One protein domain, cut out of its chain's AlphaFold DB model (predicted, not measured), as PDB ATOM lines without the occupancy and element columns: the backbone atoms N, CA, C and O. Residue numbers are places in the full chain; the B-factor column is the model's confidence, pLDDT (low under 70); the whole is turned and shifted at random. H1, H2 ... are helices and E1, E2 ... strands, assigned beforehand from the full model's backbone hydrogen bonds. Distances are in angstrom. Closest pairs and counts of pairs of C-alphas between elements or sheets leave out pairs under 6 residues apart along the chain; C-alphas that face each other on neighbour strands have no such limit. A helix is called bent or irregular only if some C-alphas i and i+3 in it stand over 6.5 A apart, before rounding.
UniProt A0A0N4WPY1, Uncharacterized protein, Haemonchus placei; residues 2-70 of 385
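This is residues 2 to 70 of the 385 residues of an uncharacterized protein of Haemonchus placei (UniProt A0A0N4WPY1). The hairpin E1 and E2 and the long helix H2 make two sides of a triangle, with short H3 crossing from H2 toward the hairpin; residues 2 to 17, with little H1, stick out as an arm. The printed part has 69 residues, in the order H1, H2, E1, E2, H3, with one antiparallel sheet, E1 - E2; the class is mixed. It is only just loose, close to compact: radius of gyration of the C-alphas 13.6 A, spans 38 by 33 by 23 A.

E1 is residues 43 to 46, 9.6 A; E2 is 49 to 52, 10.1 A. H2, residues 23 to 38, runs 22.5 A from C-alpha 23 at (-20.109, 22.071, 8.749). H3, residues 58 to 64, 10.3 A, ends at (-8.087, 30.434, 4.221); it is irregular, but only just, C-alphas 59 and 62 being 7.0 A apart. H1 is residues 6 to 9, 5.4 A.

In the hairpin, N 44 and O 51 are 2.9 A apart, within hydrogen-bond range. H2 and E1 are near each other. H2, with residues 26 to 30 alone, touches H3, about perpendicular at 84 degrees; the closest C-alphas, Val 26 and Lys 58, are 7.0 A apart. H1 and H2 are apart. Every O i to N i+4 pair is within range in H2, 1 of 3 in H3, with 2 of 4 for i+3; H1 is too short.

The farthest C-alphas, Arg 2 and Asn 59, are 40.6 A apart. The printed part has no cut; the link H1 to H2 is long. Residues 2 to 20 and 68 to 70 have pLDDT under 70.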
ATOM      1  N   ARG A   2     -38.494  49.314  -1.751       38.38
ATOM      2  CA  ARG A   2     -37.820  49.269  -0.422       38.38
ATOM      3  C   ARG A   2     -37.425  47.860   0.069       38.38
ATOM      4  O   ARG A   2     -37.004  47.716   1.208       38.38
ATOM      5  N   LEU A   3     -37.535  46.833  -0.780       40.28
ATOM      6  CA  LEU A   3     -37.326  45.421  -0.400       40.28
ATOM      7  C   LEU A   3     -36.012  44.795  -0.909       40.28
ATOM      8  O   LEU A   3     -35.585  43.781  -0.374       40.28
ATOM      9  N   ALA A   4     -35.339  45.397  -1.898       42.50
ATOM     10  CA  ALA A   4     -34.133  44.820  -2.510       42.50
ATOM     11  C   ALA A   4     -32.835  45.030  -1.697       42.50
ATOM     12  O   ALA A   4     -31.905  44.236  -1.799       42.50
ATOM     13  N   ILE A   5     -32.762  46.084  -0.874       41.53
ATOM     14  CA  ILE A   5     -31.520  46.496  -0.187       41.53
ATOM     15  C   ILE A   5     -31.137  45.519   0.945       41.53
ATOM     16  O   ILE A   5     -29.953  45.281   1.188       41.53
ATOM     17  N   LEU A   6     -32.129  44.881   1.579       37.44
ATOM     18  CA  LEU A   6     -31.940  43.951   2.703       37.44
ATOM     19  C   LEU A   6     -31.153  42.676   2.345       37.44
ATOM     20  O   LEU A   6     -30.570  42.051   3.229       37.44
ATOM     21  N   ALA A   7     -31.113  42.292   1.064       43.78
ATOM     22  CA  ALA A   7     -30.393  41.103   0.610       43.78
ATOM     23  C   ALA A   7     -28.867  41.303   0.554       43.78
ATOM     24  O   ALA A   7     -28.120  40.343   0.726       43.78
ATOM     25  N   ILE A   8     -28.399  42.539   0.336       45.44
ATOM     26  CA  ILE A   8     -26.970  42.856   0.171       45.44
ATOM     27  C   ILE A   8     -26.340  43.272   1.511       45.44
ATOM     28  O   ILE A   8     -25.200  42.910   1.798       45.44
ATOM     29  N   SER A   9     -27.094  43.935   2.398       36.66
ATOM     30  CA  SER A   9     -26.609  44.304   3.741       36.66
ATOM     31  C   SER A   9     -26.280  43.103   4.641       36.66
ATOM     32  O   SER A   9     -25.496  43.234   5.581       36.66
ATOM     33  N   LEU A  10     -26.844  41.923   4.359       40.19
ATOM     34  CA  LEU A  10     -26.660  40.705   5.160       40.19
ATOM     35  C   LEU A  10     -25.263  40.063   5.062       40.19
ATOM     36  O   LEU A  10     -24.993  39.119   5.803       40.19
ATOM     37  N   LEU A  11     -24.368  40.572   4.207       44.84
ATOM     38  CA  LEU A  11     -22.962  40.146   4.160       44.84
ATOM     39  C   LEU A  11     -21.993  41.125   4.855       44.84
ATOM     40  O   LEU A  11     -20.819  40.805   5.008       44.84
ATOM     41  N   ALA A  12     -22.471  42.296   5.296       43.03
ATOM     42  CA  ALA A  12     -21.640  43.344   5.904       43.03
ATOM     43  C   ALA A  12     -21.704  43.389   7.446       43.03
ATOM     44  O   ALA A  12     -20.807  43.936   8.085       43.03
ATOM     45  N   VAL A  13     -22.737  42.803   8.065       39.38
ATOM     46  CA  VAL A  13     -22.965  42.855   9.524       39.38
ATOM     47  C   VAL A  13     -22.680  41.495  10.172       39.38
ATOM     48  O   VAL A  13     -23.580  40.795  10.626       39.38
ATOM     49  N   ALA A  14     -21.399  41.114  10.185       41.38
ATOM     50  CA  ALA A  14     -20.895  39.925  10.887       41.38
ATOM     51  C   ALA A  14     -19.562  40.160  11.635       41.38
ATOM     52  O   ALA A  14     -18.977  39.222  12.174       41.38
ATOM     53  N   TYR A  15     -19.080  41.406  11.699       39.56
ATOM     54  CA  TYR A  15     -17.951  41.771  12.557       39.56
ATOM     55  C   TYR A  15     -18.341  41.697  14.047       39.56
ATOM     56  O   TYR A  15     -19.496  41.908  14.409       39.56
ATOM     57  N   ALA A  16     -17.349  41.433  14.904       41.50
ATOM     58  CA  ALA A  16     -17.436  41.396  16.372       41.50
ATOM     59  C   ALA A  16     -18.165  40.205  17.044       41.50
ATOM     60  O   ALA A  16     -18.367  40.235  18.256       41.50
ATOM     61  N   THR A  17     -18.444  39.103  16.335       42.03
ATOM     62  CA  THR A  17     -18.582  37.776  16.982       42.03
ATOM     63  C   THR A  17     -17.803  36.708  16.206       42.03
ATOM     64  O   THR A  17     -17.733  36.790  14.979       42.03
ATOM     65  N   PRO A  18     -17.201  35.701  16.872       44.66
ATOM     66  CA  PRO A  18     -16.606  34.564  16.179       44.66
ATOM     67  C   PRO A  18     -17.732  33.717  15.575       44.66
ATOM     68  O   PRO A  18     -18.387  32.940  16.271       44.66
ATOM     69  N   VAL A  19     -17.993  33.892  14.279       59.81
ATOM     70  CA  VAL A  19     -19.061  33.164  13.582       59.81
ATOM     71  C   VAL A  19     -18.705  31.677  13.537       59.81
ATOM     72  O   VAL A  19     -17.906  31.235  12.711       59.81
ATOM     73  N   VAL A  20     -19.329  30.888  14.414       60.53
ATOM     74  CA  VAL A  20     -19.211  29.425  14.437       60.53
ATOM     75  C   VAL A  20     -19.930  28.853  13.213       60.53
ATOM     76  O   VAL A  20     -21.096  28.466  13.256       60.53
ATOM     77  N   ILE A  21     -19.237  28.846  12.072       73.69
ATOM     78  CA  ILE A  21     -19.762  28.287  10.825       73.69
ATOM     79  C   ILE A  21     -19.919  26.771  10.991       73.69
ATOM     80  O   ILE A  21     -18.924  26.055  11.165       73.69
ATOM     81  N   SER A  22     -21.171  26.304  10.919       81.69
ATOM     82  CA  SER A  22     -21.531  24.884  10.920       81.69
ATOM     83  C   SER A  22     -20.945  24.162   9.706       81.69
ATOM     84  O   SER A  22     -20.732  24.752   8.645       81.69
ATOM     85  N   GLU A  23     -20.695  22.862   9.839       84.31
ATOM     86  CA  GLU A  23     -20.109  22.071   8.749       84.31
ATOM     87  C   GLU A  23     -21.000  22.036   7.505       84.31
ATOM     88  O   GLU A  23     -20.497  22.040   6.387       84.31
ATOM     89  N   GLU A  24     -22.320  22.101   7.679       86.62
ATOM     90  CA  GLU A  24     -23.305  22.260   6.605       86.62
ATOM     91  C   GLU A  24     -23.023  23.504   5.753       86.62
ATOM     92  O   GLU A  24     -23.022  23.432   4.523       86.62
ATOM     93  N   ARG A  25     -22.719  24.642   6.396       85.38
ATOM     94  CA  ARG A  25     -22.349  25.884   5.707       85.38
ATOM     95  C   ARG A  25     -20.988  25.766   5.024       85.38
ATOM     96  O   ARG A  25     -20.861  26.233   3.897       85.38
ATOM     97  N   VAL A  26     -20.001  25.103   5.640       89.06
ATOM     98  CA  VAL A  26     -18.710  24.809   4.981       89.06
ATOM     99  C   VAL A  26     -18.932  23.960   3.725       89.06
ATOM    100  O   VAL A  26     -18.451  24.315   2.652       89.06
ATOM    101  N   ASN A  27     -19.718  22.885   3.824       89.88
ATOM    102  CA  ASN A  27     -20.052  22.004   2.704       89.88
ATOM    103  C   ASN A  27     -20.769  22.773   1.578       89.88
ATOM    104  O   ASN A  27     -20.389  22.648   0.415       89.88
ATOM    105  N   ALA A  28     -21.753  23.613   1.916       92.00
ATOM    106  CA  ALA A  28     -22.491  24.424   0.948       92.00
ATOM    107  C   ALA A  28     -21.621  25.488   0.251       92.00
ATOM    108  O   ALA A  28     -21.861  25.808  -0.913       92.00
ATOM    109  N   ILE A  29     -20.607  26.038   0.931       89.19
ATOM    110  CA  ILE A  29     -19.656  26.977   0.318       89.19
ATOM    111  C   ILE A  29     -18.666  26.226  -0.579       89.19
ATOM    112  O   ILE A  29     -18.473  26.635  -1.719       89.19
ATOM    113  N   LEU A  30     -18.108  25.094  -0.135       92.31
ATOM    114  CA  LEU A  30     -17.225  24.266  -0.969       92.31
ATOM    115  C   LEU A  30     -17.922  23.774  -2.249       92.31
ATOM    116  O   LEU A  30     -17.300  23.741  -3.306       92.31
ATOM    117  N   GLU A  31     -19.216  23.456  -2.191       93.31
ATOM    118  CA  GLU A  31     -19.988  23.069  -3.377       93.31
ATOM    119  C   GLU A  31     -20.227  24.248  -4.339       93.31
ATOM    120  O   GLU A  31     -20.125  24.089  -5.557       93.31
ATOM    121  N   LYS A  32     -20.447  25.464  -3.815       92.56
ATOM    122  CA  LYS A  32     -20.447  26.684  -4.642       92.56
ATOM    123  C   LYS A  32     -19.091  26.914  -5.308       92.56
ATOM    124  O   LYS A  32     -19.065  27.249  -6.486       92.56
ATOM    125  N   LEU A  33     -17.985  26.684  -4.596       91.75
ATOM    126  CA  LEU A  33     -16.638  26.800  -5.158       91.75
ATOM    127  C   LEU A  33     -16.388  25.752  -6.256       91.75
ATOM    128  O   LEU A  33     -15.910  26.110  -7.327       91.75
ATOM    129  N   ARG A  34     -16.803  24.487  -6.085       92.25
ATOM    130  CA  ARG A  34     -16.755  23.494  -7.182       92.25
ATOM    131  C   ARG A  34     -17.528  23.952  -8.418       92.25
ATOM    132  O   ARG A  34     -17.035  23.796  -9.533       92.25
ATOM    133  N   ARG A  35     -18.718  24.535  -8.232       91.56
ATOM    134  CA  ARG A  35     -19.512  25.085  -9.340       91.56
ATOM    135  C   ARG A  35     -18.829  26.287 -10.001       91.56
ATOM    136  O   ARG A  35     -18.857  26.366 -11.223       91.56
ATOM    137  N   ALA A  36     -18.187  27.161  -9.227       87.69
ATOM    138  CA  ALA A  36     -17.376  28.270  -9.732       87.69
ATOM    139  C   ALA A  36     -16.205  27.765 -10.605       87.69
ATOM    140  O   ALA A  36     -16.027  28.209 -11.739       87.69
ATOM    141  N   HIS A  37     -15.493  26.728 -10.154       90.75
ATOM    142  CA  HIS A  37     -14.445  26.078 -10.947       90.75
ATOM    143  C   HIS A  37     -14.976  25.450 -12.246       90.75
ATOM    144  O   HIS A  37     -14.316  25.514 -13.281       90.75
ATOM    145  N   ALA A  38     -16.187  24.886 -12.226       88.31
ATOM    146  CA  ALA A  38     -16.827  24.325 -13.415       88.31
ATOM    147  C   ALA A  38     -17.255  25.382 -14.459       88.31
ATOM    148  O   ALA A  38     -17.434  25.025 -15.621       88.31
ATOM    149  N   ILE A  39     -17.393  26.660 -14.078       87.69
ATOM    150  CA  ILE A  39     -17.669  27.782 -15.001       87.69
ATOM    151  C   ILE A  39     -16.417  28.600 -15.367       87.69
ATOM    152  O   ILE A  39     -16.530  29.599 -16.072       87.69
ATOM    153  N   GLY A  40     -15.224  28.174 -14.930       85.00
ATOM    154  CA  GLY A  40     -13.946  28.810 -15.277       85.00
ATOM    155  C   GLY A  40     -13.403  29.824 -14.263       85.00
ATOM    156  O   GLY A  40     -12.422  30.503 -14.560       85.00
ATOM    157  N   GLU A  41     -13.976  29.929 -13.060       86.50
ATOM    158  CA  GLU A  41     -13.335  30.664 -11.962       86.50
ATOM    159  C   GLU A  41     -12.242  29.789 -11.330       86.50
ATOM    160  O   GLU A  41     -12.522  28.751 -10.731       86.50
ATOM    161  N   PHE A  42     -10.973  30.185 -11.452       87.88
ATOM    162  CA  PHE A  42      -9.854  29.347 -10.996       87.88
ATOM    163  C   PHE A  42      -9.380  29.632  -9.565       87.88
ATOM    164  O   PHE A  42      -8.728  28.771  -8.972       87.88
ATOM    165  N   ALA A  43      -9.692  30.798  -8.990       91.12
ATOM    166  CA  ALA A  43      -9.214  31.217  -7.671       91.12
ATOM    167  C   ALA A  43     -10.199  32.145  -6.941       91.12
ATOM    168  O   ALA A  43     -10.967  32.863  -7.574       91.12
ATOM    169  N   VAL A  44     -10.129  32.156  -5.606       90.25
ATOM    170  CA  VAL A  44     -10.896  33.048  -4.720       90.25
ATOM    171  C   VAL A  44      -9.947  34.045  -4.065       90.25
ATOM    172  O   VAL A  44      -8.892  33.647  -3.574       90.25
ATOM    173  N   ASN A  45     -10.335  35.319  -4.000       89.06
ATOM    174  CA  ASN A  45      -9.676  36.303  -3.141       89.06
ATOM    175  C   ASN A  45     -10.279  36.236  -1.726       89.06
ATOM    176  O   ASN A  45     -11.496  36.355  -1.570       89.06
ATOM    177  N   THR A  46      -9.450  36.021  -0.707       87.94
ATOM    178  CA  THR A  46      -9.857  35.833   0.692       87.94
ATOM    179  C   THR A  46      -9.018  36.719   1.625       87.94
ATOM    180  O   THR A  46      -7.979  37.239   1.212       87.94
ATOM    181  N   PRO A  47      -9.407  36.903   2.905       82.75
ATOM    182  CA  PRO A  47      -8.660  37.753   3.837       82.75
ATOM    183  C   PRO A  47      -7.199  37.343   4.078       82.75
ATOM    184  O   PRO A  47      -6.429  38.163   4.573       82.75
ATOM    185  N   THR A  48      -6.806  36.104   3.754       82.81
ATOM    186  CA  THR A  48      -5.418  35.624   3.889       82.81
ATOM    187  C   THR A  48      -4.661  35.537   2.556       82.81
ATOM    188  O   THR A  48      -3.500  35.132   2.559       82.81
ATOM    189  N   GLY A  49      -5.277  35.905   1.425       89.75
ATOM    190  CA  GLY A  49      -4.649  35.903   0.099       89.75
ATOM    191  C   GLY A  49      -5.550  35.381  -1.025       89.75
ATOM    192  O   GLY A  49      -6.747  35.171  -0.850       89.75
ATOM    193  N   ILE A  50      -4.965  35.157  -2.205       90.62
ATOM    194  CA  ILE A  50      -5.663  34.578  -3.363       90.62
ATOM    195  C   ILE A  50      -5.332  33.083  -3.443       90.62
ATOM    196  O   ILE A  50      -4.163  32.719  -3.566       90.62
ATOM    197  N   TYR A  51      -6.351  32.222  -3.403       92.25
ATOM    198  CA  TYR A  51      -6.195  30.762  -3.363       92.25
ATOM    199  C   TYR A  51      -6.874  30.089  -4.561       92.25
ATOM    200  O   TYR A  51      -8.057  30.354  -4.797       92.25
ATOM    201  N   PRO A  52      -6.197  29.188  -5.300       94.31
ATOM    202  CA  PRO A  52      -6.835  28.424  -6.365       94.31
ATOM    203  C   PRO A  52      -7.940  27.524  -5.805       94.31
ATOM    204  O   PRO A  52      -7.726  26.807  -4.829       94.31
ATOM    205  N   ILE A  53      -9.118  27.516  -6.435       91.81
ATOM    206  CA  ILE A  53     -10.306  26.823  -5.908       91.81
ATOM    207  C   ILE A  53     -10.053  25.324  -5.700       91.81
ATOM    208  O   ILE A  53     -10.468  24.768  -4.684       91.81
ATOM    209  N   LYS A  54      -9.321  24.693  -6.623       92.44
ATOM    210  CA  LYS A  54      -8.901  23.284  -6.554       92.44
ATOM    211  C   LYS A  54      -8.156  22.905  -5.264       92.44
ATOM    212  O   LYS A  54      -8.196  21.744  -4.870       92.44
ATOM    213  N   ASP A  55      -7.498  23.866  -4.616       91.31
ATOM    214  CA  ASP A  55      -6.671  23.641  -3.429       91.31
ATOM    215  C   ASP A  55      -7.461  23.904  -2.123       91.31
ATOM    216  O   ASP A  55      -7.012  23.534  -1.033       91.31
ATOM    217  N   ILE A  56      -8.666  24.490  -2.213       91.75
ATOM    218  CA  ILE A  56      -9.560  24.770  -1.079       91.75
ATOM    219  C   ILE A  56     -10.388  23.520  -0.742       91.75
ATOM    220  O   ILE A  56     -11.138  22.989  -1.559       91.75
ATOM    221  N   ASN A  57     -10.291  23.060   0.503       91.81
ATOM    222  CA  ASN A  57     -10.955  21.863   1.018       91.81
ATOM    223  C   ASN A  57     -11.410  22.065   2.476       91.81
ATOM    224  O   ASN A  57     -11.120  23.090   3.088       91.81
ATOM    225  N   LYS A  58     -12.123  21.094   3.067       90.38
ATOM    226  CA  LYS A  58     -12.684  21.225   4.432       90.38
ATOM    227  C   LYS A  58     -11.640  21.575   5.500       90.38
ATOM    228  O   LYS A  58     -11.974  22.287   6.445       90.38
ATOM    229  N   ASN A  59     -10.407  21.097   5.344       88.56
ATOM    230  CA  ASN A  59      -9.368  21.179   6.366       88.56
ATOM    231  C   ASN A  59      -8.731  22.576   6.386       88.56
ATOM    232  O   ASN A  59      -8.538  23.147   7.455       88.56
ATOM    233  N   ASN A  60      -8.456  23.157   5.211       88.00
ATOM    234  CA  ASN A  60      -7.857  24.491   5.096       88.00
ATOM    235  C   ASN A  60      -8.884  25.631   4.944       88.00
ATOM    236  O   ASN A  60      -8.530  26.780   5.190       88.00
ATOM    237  N   PHE A  61     -10.158  25.352   4.635       90.12
ATOM    238  CA  PHE A  61     -11.210  26.371   4.492       90.12
ATOM    239  C   PHE A  61     -11.293  27.330   5.691       90.12
ATOM    240  O   PHE A  61     -11.378  28.543   5.511       90.12
ATOM    241  N   ARG A  62     -11.225  26.807   6.925       86.88
ATOM    242  CA  ARG A  62     -11.276  27.642   8.138       86.88
ATOM    243  C   ARG A  62     -10.076  28.588   8.258       86.88
ATOM    244  O   ARG A  62     -10.251  29.718   8.697       86.88
ATOM    245  N   GLN A  63      -8.894  28.161   7.818       85.94
ATOM    246  CA  GLN A  63      -7.683  28.984   7.790       85.94
ATOM    247  C   GLN A  63      -7.749  30.037   6.671       85.94
ATOM    248  O   GLN A  63      -7.592  31.224   6.935       85.94
ATOM    249  N   ILE A  64      -8.058  29.608   5.443       86.56
ATOM    250  CA  ILE A  64      -8.087  30.434   4.221       86.56
ATOM    251  C   ILE A  64      -9.100  31.586   4.303       86.56
ATOM    252  O   ILE A  64      -8.857  32.678   3.792       86.56
ATOM    253  N   PHE A  65     -10.246  31.367   4.945       86.94
ATOM    254  CA  PHE A  65     -11.264  32.405   5.131       86.94
ATOM    255  C   PHE A  65     -11.193  33.085   6.511       86.94
ATOM    256  O   PHE A  65     -12.093  33.841   6.866       86.94
ATOM    257  N   ASN A  66     -10.132  32.832   7.290       83.38
ATOM    258  CA  ASN A  66      -9.941  33.321   8.661       83.38
ATOM    259  C   ASN A  66     -11.137  33.050   9.607       83.38
ATOM    260  O   ASN A  66     -11.405  33.797  10.548       83.38
ATOM    261  N   PHE A  67     -11.857  31.945   9.385       79.94
ATOM    262  CA  PHE A  67     -12.863  31.419  10.312       79.94
ATOM    263  C   PHE A  67     -12.173  30.624  11.421       79.94
ATOM    264  O   PHE A  67     -12.351  29.406  11.530       79.94
ATOM    265  N   ALA A  68     -11.356  31.331  12.204       59.34
ATOM    266  CA  ALA A  68     -10.556  30.773  13.279       59.34
ATOM    267  C   ALA A  68     -11.401  29.843  14.171       59.34
ATOM    268  O   ALA A  68     -12.351  30.301  14.815       59.34
ATOM    269  N   PRO A  69     -11.062  28.543  14.260       57.78
ATOM    270  CA  PRO A  69     -11.418  27.777  15.436       57.78
ATOM    271  C   PRO A  69     -10.745  28.478  16.616       57.78
ATOM    272  O   PRO A  69      -9.531  28.692  16.591       57.78
ATOM    273  N   LEU A  70     -11.510  28.838  17.647       49.31
ATOM    274  CA  LEU A  70     -10.905  29.158  18.934       49.31
ATOM    275  C   LEU A  70     -10.265  27.869  19.447       49.31
ATOM    276  O   LEU A  70     -10.956  27.000  19.974       49.31
TER     277      LEU A  70